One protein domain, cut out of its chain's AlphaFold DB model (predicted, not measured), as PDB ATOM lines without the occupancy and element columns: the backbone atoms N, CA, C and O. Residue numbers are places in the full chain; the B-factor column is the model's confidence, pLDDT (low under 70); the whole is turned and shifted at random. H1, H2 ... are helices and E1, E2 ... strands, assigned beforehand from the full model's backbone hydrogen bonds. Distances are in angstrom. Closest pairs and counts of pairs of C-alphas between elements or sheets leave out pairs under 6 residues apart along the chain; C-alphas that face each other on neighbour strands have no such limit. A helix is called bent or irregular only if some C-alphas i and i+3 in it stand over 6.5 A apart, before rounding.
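This is residues 36 to 141 of the 478 residues of an uncharacterized protein of Brachionus plicatilis (UniProt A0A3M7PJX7). One twisted sheet of five strands has its longest helix, H5, over one face and the small helix H1 over the other, while a little group of short helices, H2, H3 and H4, sits toward one end of the longest axis and the loop of residues 62 to 75 lies toward the other. The 106 printed residues include five named strands and five named helices, in the order E1 H1 E2 E3 H2 H3 H4 E4 H5 E5. The sheet order is E4 E1 E3 E2 E5, all antiparallel, and the class is mixed, helices and strands. The whole is compact, with a radius of gyration of the C-alphas of 14.3 A and spans of 43 by 33 by 21 A.

Find C-alpha 36 at (216.601, 267.367, 137.256), where E1, residues 36 to 40, begins. H1 is residues 48 to 52. E2, residues 53 to 61, is 15.2 A long and bends by 108 degrees at residue 56; E3, residues 76 to 83, is 16.5 A long and bends by 82 degrees at residue 80. Then come H2, residues 87 to 92, H3, residues 95 to 100, and H4, residues 105 to 113, 14.6 A long and irregular, with C-alphas 106 and 109 7.4 A apart. After E4, residues 115 to 117, look for C-alpha 122 at (228.559, 266.651, 132.757): H5 runs from there to residue 133, 16.4 A. E5, residues 136 to 140, ends at C-alpha 140 at (222.963, 276.148, 146.357).

Look first at the sheet, where N 37 and O 79 of E1 and E3 are 2.8 A apart, within hydrogen-bond range. Likewise E3 and E2, a hairpin, have N 78 and O 60 at 2.8 A; E2 and E5 have N 59 and O 139 at 2.9 A; E4 and E1 have N 117 and O 36 at 2.8 A. E1, H1 and E2 form a split strand-helix-strand unit, two strands running the same way with E3 between them, and its crossover is right-handed. H1 is over E3 at a height over the sheet of 8.2 A. H5, on the opposite face at 8.9 A, comes closest to E2 at the C-alphas of Ala 60 and Cys 132, 5.7 A. H4 only grazes the sheet, with residues 110 to 113. H4 touches H2, closest at the C-alphas of Lys 87 and Gln 112, 5.0 A. H3 and H4 only just touch, with 3 pairs of C-alphas within 8 A, and only at the corner, closest at the C-alphas of Asn 95 and Pro 105, 5.4 A. In H2, H3 and H5 every O i to N i+4 pair is within hydrogen-bond range; H1 has 0 of 1 and H4 0 of 5, against 2 of 2 and 5 of 6 O i to N i+3 pairs.

The two C-alphas farthest apart, of Asp 69 and Asp 96, are 45.3 A apart. The printed part has no cut, and the link from E2 to E3 is long, 14 residues. Look there for low confidence: residues 66 to 68 and residue 70 are under 70, against a mean pLDDT of the printed part of 87.4.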
ATOM      1  N   HIS A  36     217.355 266.133 137.402       94.88
ATOM      2  CA  HIS A  36     216.601 267.367 137.256       94.88
ATOM      3  C   HIS A  36     215.134 267.109 137.563       94.88
ATOM      4  O   HIS A  36     214.437 266.425 136.818       94.88
ATOM      5  N   CYS A  37     214.683 267.634 138.691       95.06
ATOM      6  CA  CYS A  37     213.338 267.444 139.194       95.06
ATOM      7  C   CYS A  37     212.548 268.741 139.049       95.06
ATOM      8  O   CYS A  37     213.033 269.811 139.418       95.06
ATOM      9  N   ILE A  38     211.341 268.645 138.493       94.62
ATOM     10  CA  ILE A  38     210.456 269.792 138.274       94.62
ATOM     11  C   ILE A  38     209.160 269.567 139.039       94.62
ATOM     12  O   ILE A  38     208.539 268.509 138.907       94.62
ATOM     13  N   ILE A  39     208.751 270.552 139.831       93.75
ATOM     14  CA  ILE A  39     207.522 270.495 140.624       93.75
ATOM     15  C   ILE A  39     206.760 271.798 140.444       93.75
ATOM     16  O   ILE A  39     207.330 272.874 140.589       93.75
ATOM     17  N   ASP A  40     205.472 271.711 140.132       90.50
ATOM     18  CA  ASP A  40     204.598 272.884 140.110       90.50
ATOM     19  C   ASP A  40     204.443 273.428 141.540       90.50
ATOM     20  O   ASP A  40     204.180 272.680 142.489       90.50
ATOM     21  N   ALA A  41     204.646 274.736 141.690       88.44
ATOM     22  CA  ALA A  41     204.624 275.420 142.971       88.44
ATOM     23  C   ALA A  41     203.285 275.298 143.704       88.44
ATOM     24  O   ALA A  41     203.263 275.389 144.927       88.44
ATOM     25  N   ASN A  42     202.188 275.016 142.996       87.88
ATOM     26  CA  ASN A  42     200.878 274.789 143.604       87.88
ATOM     27  C   ASN A  42     200.840 273.564 144.536       87.88
ATOM     28  O   ASN A  42     199.977 273.487 145.410       87.88
ATOM     29  N   TYR A  43     201.764 272.611 144.364       86.88
ATOM     30  CA  TYR A  43     201.853 271.409 145.199       86.88
ATOM     31  C   TYR A  43     202.807 271.557 146.389       86.88
ATOM     32  O   TYR A  43     202.843 270.676 147.240       86.88
ATOM     33  N   ILE A  44     203.586 272.640 146.457       83.81
ATOM     34  CA  ILE A  44     204.590 272.859 147.502       83.81
ATOM     35  C   ILE A  44     204.178 274.078 148.315       83.81
ATOM     36  O   ILE A  44     204.370 275.218 147.891       83.81
ATOM     37  N   LYS A  45     203.622 273.834 149.501       77.19
ATOM     38  CA  LYS A  45     203.339 274.888 150.480       77.19
ATOM     39  C   LYS A  45     204.568 275.116 151.359       77.19
ATOM     40  O   LYS A  45     205.331 274.187 151.618       77.19
ATOM     41  N   ASP A  46     204.787 276.365 151.763       74.25
ATOM     42  CA  ASP A  46     205.798 276.751 152.759       74.25
ATOM     43  C   ASP A  46     207.243 276.316 152.442       74.25
ATOM     44  O   ASP A  46     208.045 276.072 153.339       74.25
ATOM     45  N   ASN A  47     207.602 276.206 151.156       76.94
ATOM     46  CA  ASN A  47     208.928 275.758 150.707       76.94
ATOM     47  C   ASN A  47     209.354 274.379 151.263       76.94
ATOM     48  O   ASN A  47     210.545 274.085 151.386       76.94
ATOM     49  N   ASN A  48     208.396 273.489 151.532       87.25
ATOM     50  CA  ASN A  48     208.649 272.146 152.061       87.25
ATOM     51  C   ASN A  48     209.256 271.155 151.041       87.25
ATOM     52  O   ASN A  48     209.234 269.946 151.255       87.25
ATOM     53  N   TRP A  49     209.807 271.640 149.924       90.56
ATOM     54  CA  TRP A  49     210.376 270.811 148.858       90.56
ATOM     55  C   TRP A  49     211.581 269.984 149.324       90.56
ATOM     56  O   TRP A  49     211.813 268.890 148.812       90.56
ATOM     57  N   HIS A  50     212.330 270.489 150.305       90.62
ATOM     58  CA  HIS A  50     213.539 269.865 150.843       90.62
ATOM     59  C   HIS A  50     213.273 268.486 151.463       90.62
ATOM     60  O   HIS A  50     214.159 267.641 151.473       90.62
ATOM     61  N   GLN A  51     212.045 268.213 151.916       91.44
ATOM     62  CA  GLN A  51     211.705 266.915 152.494       91.44
ATOM     63  C   GLN A  51     211.811 265.768 151.474       91.44
ATOM     64  O   GLN A  51     212.038 264.631 151.872       91.44
ATOM     65  N   PHE A  52     211.681 266.049 150.169       92.25
ATOM     66  CA  PHE A  52     211.630 265.032 149.110       92.25
ATOM     67  C   PHE A  52     212.992 264.695 148.487       92.25
ATOM     68  O   PHE A  52     213.074 263.746 147.701       92.25
ATOM     69  N   PHE A  53     214.041 265.465 148.786       93.31
ATOM     70  CA  PHE A  53     215.337 265.350 148.119       93.31
ATOM     71  C   PHE A  53     216.492 265.351 149.110       93.31
ATOM     72  O   PHE A  53     216.501 266.135 150.052       93.31
ATOM     73  N   ASP A  54     217.495 264.534 148.819       89.12
ATOM     74  CA  ASP A  54     218.809 264.555 149.452       89.12
ATOM     75  C   ASP A  54     219.859 265.105 148.480       89.12
ATOM     76  O   ASP A  54     219.642 265.155 147.264       89.12
ATOM     77  N   ASN A  55     221.012 265.517 149.018       88.38
ATOM     78  CA  ASN A  55     222.184 265.954 148.248       88.38
ATOM     79  C   ASN A  55     221.825 266.915 147.103       88.38
ATOM     80  O   ASN A  55     222.079 266.661 145.924       88.38
ATOM     81  N   VAL A  56     221.171 268.019 147.457       91.94
ATOM     82  CA  VAL A  56     220.699 269.019 146.498       91.94
ATOM     83  C   VAL A  56     221.853 269.941 146.112       91.94
ATOM     84  O   VAL A  56     222.374 270.671 146.952       91.94
ATOM     85  N   ARG A  57     222.228 269.944 144.828       93.06
ATOM     86  CA  ARG A  57     223.214 270.876 144.260       93.06
ATOM     87  C   ARG A  57     222.650 272.286 144.147       93.06
ATOM     88  O   ARG A  57     223.321 273.258 144.491       93.06
ATOM     89  N   ILE A  58     221.448 272.405 143.596       95.56
ATOM     90  CA  ILE A  58     220.764 273.687 143.444       95.56
ATOM     91  C   ILE A  58     219.256 273.464 143.418       95.56
ATOM     92  O   ILE A  58     218.760 272.565 142.738       95.56
ATOM     93  N   ALA A  59     218.531 274.299 144.147       95.75
ATOM     94  CA  ALA A  59     217.086 274.424 144.058       95.75
ATOM     95  C   ALA A  59     216.759 275.871 143.706       95.75
ATOM     96  O   ALA A  59     217.215 276.802 144.372       95.75
ATOM     97  N   ALA A  60     215.979 276.065 142.652       95.00
ATOM     98  CA  ALA A  60     215.564 277.378 142.195       95.00
ATOM     99  C   ALA A  60     214.096 277.353 141.782       95.00
ATOM    100  O   ALA A  60     213.576 276.323 141.361       95.00
ATOM    101  N   VAL A  61     213.424 278.490 141.881       93.44
ATOM    102  CA  VAL A  61     212.019 278.643 141.505       93.44
ATOM    103  C   VAL A  61     211.890 279.712 140.433       93.44
ATOM    104  O   VAL A  61     212.593 280.727 140.473       93.44
ATOM    105  N   ASP A  62     210.997 279.494 139.469       90.06
ATOM    106  CA  ASP A  62     210.689 280.503 138.458       90.06
ATOM    107  C   ASP A  62     210.342 281.855 139.121       90.06
ATOM    108  O   ASP A  62     209.695 281.882 140.181       90.06
ATOM    109  N   PRO A  63     210.784 282.986 138.538       85.19
ATOM    110  CA  PRO A  63     210.489 284.306 139.078       85.19
ATOM    111  C   PRO A  63     208.977 284.565 139.095       85.19
ATOM    112  O   PRO A  63     208.233 284.116 138.218       85.19
ATOM    113  N   ALA A  64     208.515 285.293 140.112       79.69
ATOM    114  CA  ALA A  64     207.110 285.662 140.219       79.69
ATOM    115  C   ALA A  64     206.693 286.545 139.029       79.69
ATOM    116  O   ALA A  64     207.416 287.464 138.652       79.69
ATOM    117  N   GLY A  65     205.523 286.268 138.444       70.38
ATOM    118  CA  GLY A  65     204.956 287.090 137.369       70.38
ATOM    119  C   GLY A  65     205.530 286.844 135.969       70.38
ATOM    120  O   GLY A  65     205.291 287.657 135.080       70.38
ATOM    121  N   ALA A  66     206.255 285.744 135.739       65.06
ATOM    122  CA  ALA A  66     206.702 285.382 134.396       65.06
ATOM    123  C   ALA A  66     205.500 285.172 133.454       65.06
ATOM    124  O   ALA A  66     204.653 284.302 133.682       65.06
ATOM    125  N   THR A  67     205.427 285.969 132.387       65.94
ATOM    126  CA  THR A  67     204.436 285.819 131.319       65.94
ATOM    127  C   THR A  67     205.119 285.339 130.044       65.94
ATOM    128  O   THR A  67     206.204 285.797 129.685       65.94
ATOM    129  N   LYS A  68     204.490 284.388 129.354       63.81
ATOM    130  CA  LYS A  68     204.864 283.995 127.992       63.81
ATOM    131  C   LYS A  68     203.632 284.178 127.125       63.81
ATOM    132  O   LYS A  68     202.568 283.660 127.459       63.81
ATOM    133  N   ASP A  69     203.761 284.980 126.073       70.50
ATOM    134  CA  ASP A  69     202.672 285.296 125.141       70.50
ATOM    135  C   ASP A  69     201.410 285.843 125.847       70.50
ATOM    136  O   ASP A  69     200.279 285.482 125.528       70.50
ATOM    137  N   GLY A  70     201.602 286.676 126.879       67.94
ATOM    138  CA  GLY A  70     200.513 287.293 127.650       67.94
ATOM    139  C   GLY A  70     199.802 286.372 128.652       67.94
ATOM    140  O   GLY A  70     198.902 286.831 129.353       67.94
ATOM    141  N   LYS A  71     200.201 285.098 128.775       70.81
ATOM    142  CA  LYS A  71     199.676 284.168 129.787       70.81
ATOM    143  C   LYS A  71     200.646 284.029 130.956       70.81
ATOM    144  O   LYS A  71     201.849 283.865 130.754       70.81
ATOM    145  N   VAL A  72     200.111 284.074 132.178       72.00
ATOM    146  CA  VAL A  72     200.866 283.790 133.406       72.00
ATOM    147  C   VAL A  72     201.320 282.335 133.360       72.00
ATOM    148  O   VAL A  72     200.499 281.425 133.239       72.00
ATOM    149  N   ILE A  73     202.632 282.116 133.410       71.19
ATOM    150  CA  ILE A  73     203.212 280.776 133.405       71.19
ATOM    151  C   ILE A  73     203.058 280.188 134.808       71.19
ATOM    152  O   ILE A  73     203.331 280.864 135.802       71.19
ATOM    153  N   ALA A  74     202.630 278.927 134.894       78.06
ATOM    154  CA  ALA A  74     202.641 278.195 136.155       78.06
ATOM    155  C   ALA A  74     204.072 278.172 136.708       78.06
ATOM    156  O   ALA A  74     205.019 277.838 135.997       78.06
ATOM    157  N   ARG A  75     204.233 278.579 137.965       88.62
ATOM    158  CA  ARG A  75     205.541 278.712 138.603       88.62
ATOM    159  C   ARG A  75     206.064 277.325 138.965       88.62
ATOM    160  O   ARG A  75     205.365 276.593 139.660       88.62
ATOM    161  N   HIS A  76     207.279 276.970 138.551       92.44
ATOM    162  CA  HIS A  76     207.872 275.677 138.894       92.44
ATOM    163  C   HIS A  76     209.113 275.818 139.775       92.44
ATOM    164  O   HIS A  76     209.906 276.752 139.646       92.44
ATOM    165  N   TYR A  77     209.293 274.837 140.655       94.25
ATOM    166  CA  TYR A  77     210.555 274.534 141.312       94.25
ATOM    167  C   TYR A  77     211.383 273.633 140.401       94.25
ATOM    168  O   TYR A  77     210.900 272.602 139.931       94.25
ATOM    169  N   HIS A  78     212.635 274.011 140.188       95.75
ATOM    170  CA  HIS A  78     213.660 273.235 139.508       95.75
ATOM    171  C   HIS A  78     214.724 272.842 140.524       95.75
ATOM    172  O   HIS A  78     215.388 273.699 141.107       95.75
ATOM    173  N   ILE A  79     214.878 271.541 140.737       95.62
ATOM    174  CA  ILE A  79     215.745 270.987 141.771       95.62
ATOM    175  C   ILE A  79     216.717 270.021 141.102       95.62
ATOM    176  O   ILE A  79     216.296 269.075 140.438       95.62
ATOM    177  N   LEU A  80     218.016 270.260 141.266       94.56
ATOM    178  CA  LEU A  80     219.064 269.293 140.955       94.56
ATOM    179  C   LEU A  80     219.459 268.600 142.257       94.56
ATOM    180  O   LEU A  80     220.206 269.160 143.055       94.56
ATOM    181  N   GLY A  81     218.929 267.401 142.484       92.56
ATOM    182  CA  GLY A  81     219.173 266.629 143.703       92.56
ATOM    183  C   GLY A  81     218.809 265.160 143.535       92.56
ATOM    184  O   GLY A  81     218.356 264.740 142.465       92.56
ATOM    185  N   ILE A  82     219.022 264.377 144.587       90.75
ATOM    186  CA  ILE A  82     218.673 262.959 144.638       90.75
ATOM    187  C   ILE A  82     217.260 262.837 145.217       90.75
ATOM    188  O   ILE A  82     217.045 263.229 146.360       90.75
ATOM    189  N   PRO A  83     216.264 262.327 144.473       90.75
ATOM    190  CA  PRO A  83     214.949 262.086 145.050       90.75
ATOM    191  C   PRO A  83     215.019 260.970 146.085       90.75
ATOM    192  O   PRO A  83     215.416 259.860 145.736       90.75
ATOM    193  N   LYS A  84     214.538 261.229 147.304       90.00
ATOM    194  CA  LYS A  84     214.447 260.210 148.361       90.00
ATOM    195  C   LYS A  84     213.566 259.032 147.957       90.00
ATOM    196  O   LYS A  84     213.793 257.895 148.353       90.00
ATOM    197  N   VAL A  85     212.518 259.308 147.175       88.62
ATOM    198  CA  VAL A  85     211.554 258.303 146.721       88.62
ATOM    199  C   VAL A  85     211.047 258.620 145.313       88.62
ATOM    200  O   VAL A  85     210.702 259.754 144.993       88.62
ATOM    201  N   PHE A  86     210.922 257.593 144.465       88.25
ATOM    202  CA  PHE A  86     210.319 257.695 143.127       88.25
ATOM    203  C   PHE A  86     208.814 257.394 143.129       88.25
ATOM    204  O   PHE A  86     208.336 256.615 143.949       88.25
ATOM    205  N   LYS A  87     208.070 257.902 142.129       88.38
ATOM    206  CA  LYS A  87     206.593 257.775 142.027       88.38
ATOM    207  C   LYS A  87     206.043 256.384 142.346       88.38
ATOM    208  O   LYS A  87     205.096 256.259 143.118       88.38
ATOM    209  N   ARG A  88     206.615 255.346 141.721       82.06
ATOM    210  CA  ARG A  88     206.148 253.959 141.871       82.06
ATOM    211  C   ARG A  88     206.393 253.443 143.285       82.06
ATOM    212  O   ARG A  88     205.486 252.880 143.877       82.06
ATOM    213  N   ALA A  89     207.584 253.697 143.821       82.00
ATOM    214  CA  ALA A  89     207.946 253.291 145.171       82.00
ATOM    215  C   ALA A  89     207.093 254.030 146.214       82.00
ATOM    216  O   ALA A  89     206.526 253.391 147.090       82.00
ATOM    217  N   ALA A  90     206.897 255.344 146.056       85.44
ATOM    218  CA  ALA A  90     206.053 256.133 146.951       85.44
ATOM    219  C   ALA A  90     204.628 255.587 147.008       85.44
ATOM    220  O   ALA A  90     204.087 255.433 148.096       85.44
ATOM    221  N   ARG A  91     204.016 255.266 145.856       81.88
ATOM    222  CA  ARG A  91     202.651 254.720 145.793       81.88
ATOM    223  C   ARG A  91     202.487 253.499 146.699       81.88
ATOM    224  O   ARG A  91     201.518 253.454 147.453       81.88
ATOM    225  N   ASP A  92     203.457 252.592 146.655       83.38
ATOM    226  CA  ASP A  92     203.393 251.288 147.312       83.38
ATOM    227  C   ASP A  92     203.956 251.326 148.758       83.38
ATOM    228  O   ASP A  92     203.762 250.380 149.518       83.38
ATOM    229  N   MET A  93     204.604 252.425 149.177       85.06
ATOM    230  CA  MET A  93     205.083 252.622 150.554       85.06
ATOM    231  C   MET A  93     203.952 252.930 151.541       85.06
ATOM    232  O   MET A  93     203.026 253.697 151.243       85.06
ATOM    233  N   ARG A  94     204.093 252.378 152.749       88.56
ATOM    234  CA  ARG A  94     203.288 252.712 153.931       88.56
ATOM    235  C   ARG A  94     203.686 254.085 154.504       88.56
ATOM    236  O   ARG A  94     204.765 254.592 154.206       88.56
ATOM    237  N   ASN A  95     202.811 254.686 155.311       90.19
ATOM    238  CA  ASN A  95     203.024 256.029 155.866       90.19
ATOM    239  C   ASN A  95     204.189 256.085 156.869       90.19
ATOM    240  O   ASN A  95     204.979 257.017 156.809       90.19
ATOM    241  N   ASP A  96     204.344 255.059 157.707       88.62
ATOM    242  CA  ASP A  96     205.464 254.910 158.650       88.62
ATOM    243  C   ASP A  96     206.827 254.921 157.936       88.62
ATOM    244  O   ASP A  96     207.775 255.563 158.380       88.62
ATOM    245  N   ALA A  97     206.914 254.270 156.773       85.69
ATOM    246  CA  ALA A  97     208.125 254.264 155.956       85.69
ATOM    247  C   ALA A  97     208.435 255.634 155.320       85.69
ATOM    248  O   ALA A  97     209.600 255.949 155.095       85.69
ATOM    249  N   LEU A  98     207.417 256.451 155.022       86.56
ATOM    250  CA  LEU A  98     207.614 257.817 154.522       86.56
ATOM    251  C   LEU A  98     208.094 258.752 155.637       86.56
ATOM    252  O   LEU A  98     209.030 259.520 155.416       86.56
ATOM    253  N   GLU A  99     207.521 258.633 156.836       89.06
ATOM    254  CA  GLU A  99     207.960 259.387 158.016       89.06
ATOM    255  C   GLU A  99     209.414 259.073 158.376       89.06
ATOM    256  O   GLU A  99     210.185 259.988 158.653       89.06
ATOM    257  N   ALA A 100     209.828 257.804 158.273       87.62
ATOM    258  CA  ALA A 100     211.218 257.393 158.485       87.62
ATOM    259  C   ALA A 100     212.211 258.052 157.503       87.62
ATOM    260  O   ALA A 100     213.381 258.225 157.833       87.62
ATOM    261  N   LEU A 101     211.753 258.462 156.313       85.31
ATOM    262  CA  LEU A 101     212.543 259.223 155.332       85.31
ATOM    263  C   LEU A 101     212.453 260.748 155.540       85.31
ATOM    264  O   LEU A 101     213.018 261.528 154.762       85.31
ATOM    265  N   GLY A 102     211.733 261.187 156.576       88.19
ATOM    266  CA  GLY A 102     211.452 262.589 156.864       88.19
ATOM    267  C   GLY A 102     210.463 263.227 155.886       88.19
ATOM    268  O   GLY A 102     210.533 264.433 155.671       88.19
ATOM    269  N   ILE A 103     209.592 262.434 155.251       89.25
ATOM    270  CA  ILE A 103     208.552 262.913 154.333       89.25
ATOM    271  C   ILE A 103     207.203 262.876 155.052       89.25
ATOM    272  O   ILE A 103     206.783 261.817 155.515       89.25
ATOM    273  N   ASP A 104     206.480 263.996 155.064       89.44
ATOM    274  CA  ASP A 104     205.103 264.048 155.559       89.44
ATOM    275  C   ASP A 104     204.183 263.154 154.690       89.44
ATOM    276  O   ASP A 104     204.020 263.416 153.487       89.44
ATOM    277  N   PRO A 105     203.535 262.114 155.256       88.50
ATOM    278  CA  PRO A 105     202.658 261.217 154.505       88.50
ATOM    279  C   PRO A 105     201.484 261.917 153.815       88.50
ATOM    280  O   PRO A 105     201.008 261.440 152.779       88.50
ATOM    281  N   THR A 106     201.025 263.065 154.325       88.06
ATOM    282  CA  THR A 106     199.962 263.857 153.682       88.06
ATOM    283  C   THR A 106     200.414 264.426 152.330       88.06
ATOM    284  O   THR A 106     199.607 264.612 151.412       88.06
ATOM    285  N   GLN A 107     201.725 264.600 152.148       87.50
ATOM    286  CA  GLN A 107     202.357 265.119 150.936       87.50
ATOM    287  C   GLN A 107     202.729 264.023 149.927       87.50
ATOM    288  O   GLN A 107     203.311 264.303 148.878       87.50
ATOM    289  N   LYS A 108     202.339 262.764 150.168       87.31
ATOM    290  CA  LYS A 108     202.584 261.633 149.251       87.31
ATOM    291  C   LYS A 108     202.121 261.908 147.811       87.31
ATOM    292  O   LYS A 108     202.748 261.459 146.848       87.31
ATOM    293  N   HIS A 109     201.038 262.668 147.646       88.00
ATOM    294  CA  HIS A 109     200.505 263.065 146.343       88.00
ATOM    295  C   HIS A 109     201.453 263.992 145.555       88.00
ATOM    296  O   HIS A 109     201.473 263.931 144.324       88.00
ATOM    297  N   VAL A 110     202.288 264.788 146.235       88.94
ATOM    298  CA  VAL A 110     203.281 265.682 145.617       88.94
ATOM    299  C   VAL A 110     204.337 264.870 144.869       88.94
ATOM    300  O   VAL A 110     204.619 265.162 143.708       88.94
ATOM    301  N   ILE A 111     204.832 263.770 145.459       88.81
ATOM    302  CA  ILE A 111     205.835 262.876 144.841       88.81
ATOM    303  C   ILE A 111     205.353 262.344 143.483       88.81
ATOM    304  O   ILE A 111     206.136 262.205 142.536       88.81
ATOM    305  N   GLN A 112     204.050 262.080 143.355       87.62
ATOM    306  CA  GLN A 112     203.441 261.604 142.109       87.62
ATOM    307  C   GLN A 112     203.418 262.679 141.010       87.62
ATOM    308  O   GLN A 112     203.383 262.344 139.819       87.62
ATOM    309  N   LYS A 113     203.476 263.960 141.386       91.62
ATOM    310  CA  LYS A 113     203.465 265.112 140.475       91.62
ATOM    311  C   LYS A 113     204.860 265.590 140.072       91.62
ATOM    312  O   LYS A 113     204.970 266.228 139.033       91.62
ATOM    313  N   ILE A 114     205.915 265.202 140.792       92.19
ATOM    314  CA  ILE A 114     207.307 265.526 140.430       92.19
ATOM    315  C   ILE A 114     207.633 264.977 139.035       92.19
ATOM    316  O   ILE A 114     207.399 263.804 138.743       92.19
ATOM    317  N   HIS A 115     208.172 265.805 138.150       92.12
ATOM    318  CA  HIS A 115     208.729 265.358 136.880       92.12
ATOM    319  C   HIS A 115     210.221 265.074 137.050       92.12
ATOM    320  O   HIS A 115     210.932 265.895 137.618       92.12
ATOM    321  N   TYR A 116     210.687 263.916 136.578       90.81
ATOM    322  CA  TYR A 116     212.063 263.453 136.773       90.81
ATOM    323  C   TYR A 116     212.773 263.363 135.426       90.81
ATOM    324  O   TYR A 116     212.539 262.420 134.669       90.81
ATOM    325  N   ASN A 117     213.672 264.302 135.163       89.69
ATOM    326  CA  ASN A 117     214.517 264.309 133.978       89.69
ATOM    327  C   ASN A 117     215.883 263.695 134.276       89.69
ATOM    328  O   ASN A 117     216.466 263.872 135.351       89.69
ATOM    329  N   TRP A 118     216.381 262.938 133.302       86.75
ATOM    330  CA  TRP A 118     217.725 262.382 133.337       86.75
ATOM    331  C   TRP A 118     218.752 263.452 132.974       86.75
ATOM    332  O   TRP A 118     218.522 264.266 132.082       86.75
ATOM    333  N   ILE A 119     219.887 263.418 133.668       85.12
ATOM    334  CA  ILE A 119     221.076 264.196 133.329       85.12
ATOM    335  C   ILE A 119     222.012 263.244 132.588       85.12
ATOM    336  O   ILE A 119     222.388 262.204 133.136       85.12
ATOM    337  N   ASN A 120     222.315 263.573 131.337       78.00
ATOM    338  CA  ASN A 120     222.956 262.653 130.394       78.00
ATOM    339  C   ASN A 120     224.473 262.601 130.582       78.00
ATOM    340  O   ASN A 120     225.061 261.527 130.523       78.00
ATOM    341  N   ASP A 121     225.072 263.759 130.836       79.38
ATOM    342  CA  ASP A 121     226.511 263.977 130.907       79.38
ATOM    343  C   ASP A 121     226.809 265.237 131.745       79.38
ATOM    344  O   ASP A 121     225.896 265.929 132.216       79.38
ATOM    345  N   ALA A 122     228.099 265.509 131.967       82.12
ATOM    346  CA  ALA A 122     228.559 266.651 132.757       82.12
ATOM    347  C   ALA A 122     228.218 267.999 132.099       82.12
ATOM    348  O   ALA A 122     227.886 268.956 132.795       82.12
ATOM    349  N   GLU A 123     228.212 268.073 130.766       86.81
ATOM    350  CA  GLU A 123     227.856 269.300 130.050       86.81
ATOM    351  C   GLU A 123     226.369 269.642 130.244       86.81
ATOM    352  O   GLU A 123     226.010 270.780 130.556       86.81
ATOM    353  N   HIS A 124     225.486 268.647 130.133       89.44
ATOM    354  CA  HIS A 124     224.064 268.779 130.428       89.44
ATOM    355  C   HIS A 124     223.852 269.194 131.891       89.44
ATOM    356  O   HIS A 124     223.036 270.080 132.155       89.44
ATOM    357  N   PHE A 125     224.606 268.624 132.837       89.81
ATOM    358  CA  PHE A 125     224.565 269.044 134.240       89.81
ATOM    359  C   PHE A 125     224.923 270.524 134.419       89.81
ATOM    360  O   PHE A 125     224.141 271.277 135.004       89.81
ATOM    361  N   ASP A 126     226.054 270.970 133.875       90.50
ATOM    362  CA  ASP A 126     226.514 272.355 134.001       90.50
ATOM    363  C   ASP A 126     225.547 273.340 133.340       90.50
ATOM    364  O   ASP A 126     225.258 274.416 133.879       90.50
ATOM    365  N   ASN A 127     224.983 272.963 132.192       94.06
ATOM    366  CA  ASN A 127     223.949 273.738 131.516       94.06
ATOM    367  C   ASN A 127     222.676 273.853 132.366       94.06
ATOM    368  O   ASN A 127     222.080 274.933 132.434       94.06
ATOM    369  N   LEU A 128     222.286 272.789 133.073       94.25
ATOM    370  CA  LEU A 128     221.164 272.814 134.011       94.25
ATOM    371  C   LEU A 128     221.455 273.670 135.249       94.25
ATOM    372  O   LEU A 128     220.570 274.412 135.682       94.25
ATOM    373  N   VAL A 129     222.674 273.630 135.794       93.94
ATOM    374  CA  VAL A 129     223.091 274.513 136.898       93.94
ATOM    375  C   VAL A 129     223.002 275.973 136.452       93.94
ATOM    376  O   VAL A 129     222.333 276.773 137.109       93.94
ATOM    377  N   LYS A 130     223.570 276.320 135.288       95.31
ATOM    378  CA  LYS A 130     223.461 277.667 134.693       95.31
ATOM    379  C   LYS A 130     222.004 278.072 134.461       95.31
ATOM    380  O   LYS A 130     221.627 279.211 134.730       95.31
ATOM    381  N   TYR A 131     221.165 277.153 133.984       94.31
ATOM    382  CA  TYR A 131     219.732 277.382 133.786       94.31
ATOM    383  C   TYR A 131     218.983 277.649 135.102       94.31
ATOM    384  O   TYR A 131     218.087 278.498 135.130       94.31
ATOM    385  N   CYS A 132     219.336 276.959 136.188       93.25
ATOM    386  CA  CYS A 132     218.757 277.184 137.515       93.25
ATOM    387  C   CYS A 132     219.248 278.501 138.135       93.25
ATOM    388  O   CYS A 132     218.439 279.224 138.708       93.25
ATOM    389  N   LYS A 133     220.517 278.882 137.931       94.12
ATOM    390  CA  LYS A 133     221.074 280.171 138.392       94.12
ATOM    391  C   LYS A 133     220.410 281.402 137.766       94.12
ATOM    392  O   LYS A 133     220.439 282.472 138.358       94.12
ATOM    393  N   LYS A 134     219.776 281.265 136.594       91.94
ATOM    394  CA  LYS A 134     218.978 282.338 135.962       91.94
ATOM    395  C   LYS A 134     217.620 282.582 136.642       91.94
ATOM    396  O   LYS A 134     216.894 283.481 136.225       91.94
ATOM    397  N   LYS A 135     217.239 281.758 137.620       92.56
ATOM    398  CA  LYS A 135     215.965 281.836 138.355       92.56
ATOM    399  C   LYS A 135     216.185 282.364 139.771       92.56
ATOM    400  O   LYS A 135     217.302 282.695 140.153       92.56
ATOM    401  N   THR A 136     215.120 282.429 140.571       92.06
ATOM    402  CA  THR A 136     215.249 282.730 142.002       92.06
ATOM    403  C   THR A 136     215.829 281.511 142.715       92.06
ATOM    404  O   THR A 136     215.122 280.530 142.946       92.06
ATOM    405  N   VAL A 137     217.128 281.546 143.018       93.75
ATOM    406  CA  VAL A 137     217.829 280.466 143.726       93.75
ATOM    407  C   VAL A 137     217.396 280.450 145.191       93.75
ATOM    408  O   VAL A 137     217.416 281.478 145.861       93.75
ATOM    409  N   LEU A 138     216.985 279.280 145.676       92.56
ATOM    410  CA  LEU A 138     216.559 279.048 147.059       92.56
ATOM    411  C   LEU A 138     217.685 278.438 147.889       92.56
ATOM    412  O   LEU A 138     217.847 278.746 149.065       92.56
ATOM    413  N   THR A 139     218.446 277.530 147.284       93.62
ATOM    414  CA  THR A 139     219.573 276.855 147.926       93.62
ATOM    415  C   THR A 139     220.579 276.458 146.864       93.62
ATOM    416  O   THR A 139     220.200 276.017 145.777       93.62
ATOM    417  N   GLU A 140     221.859 276.585 147.194       93.31
ATOM    418  CA  GLU A 140     222.963 276.148 146.357       93.31
ATOM    419  C   GLU A 140     224.046 275.506 147.236       93.31
ATOM    420  O   GLU A 140     224.435 276.075 148.251       93.31
ATOM    421  N   ASN A 141     224.518 274.318 146.856       89.94
ATOM    422  CA  ASN A 141     225.606 273.613 147.528       89.94
ATOM    423  C   ASN A 141     226.645 273.161 146.503       89.94
ATOM    424  O   ASN A 141     226.467 272.146 145.833       89.94
TER     425      ASN A 141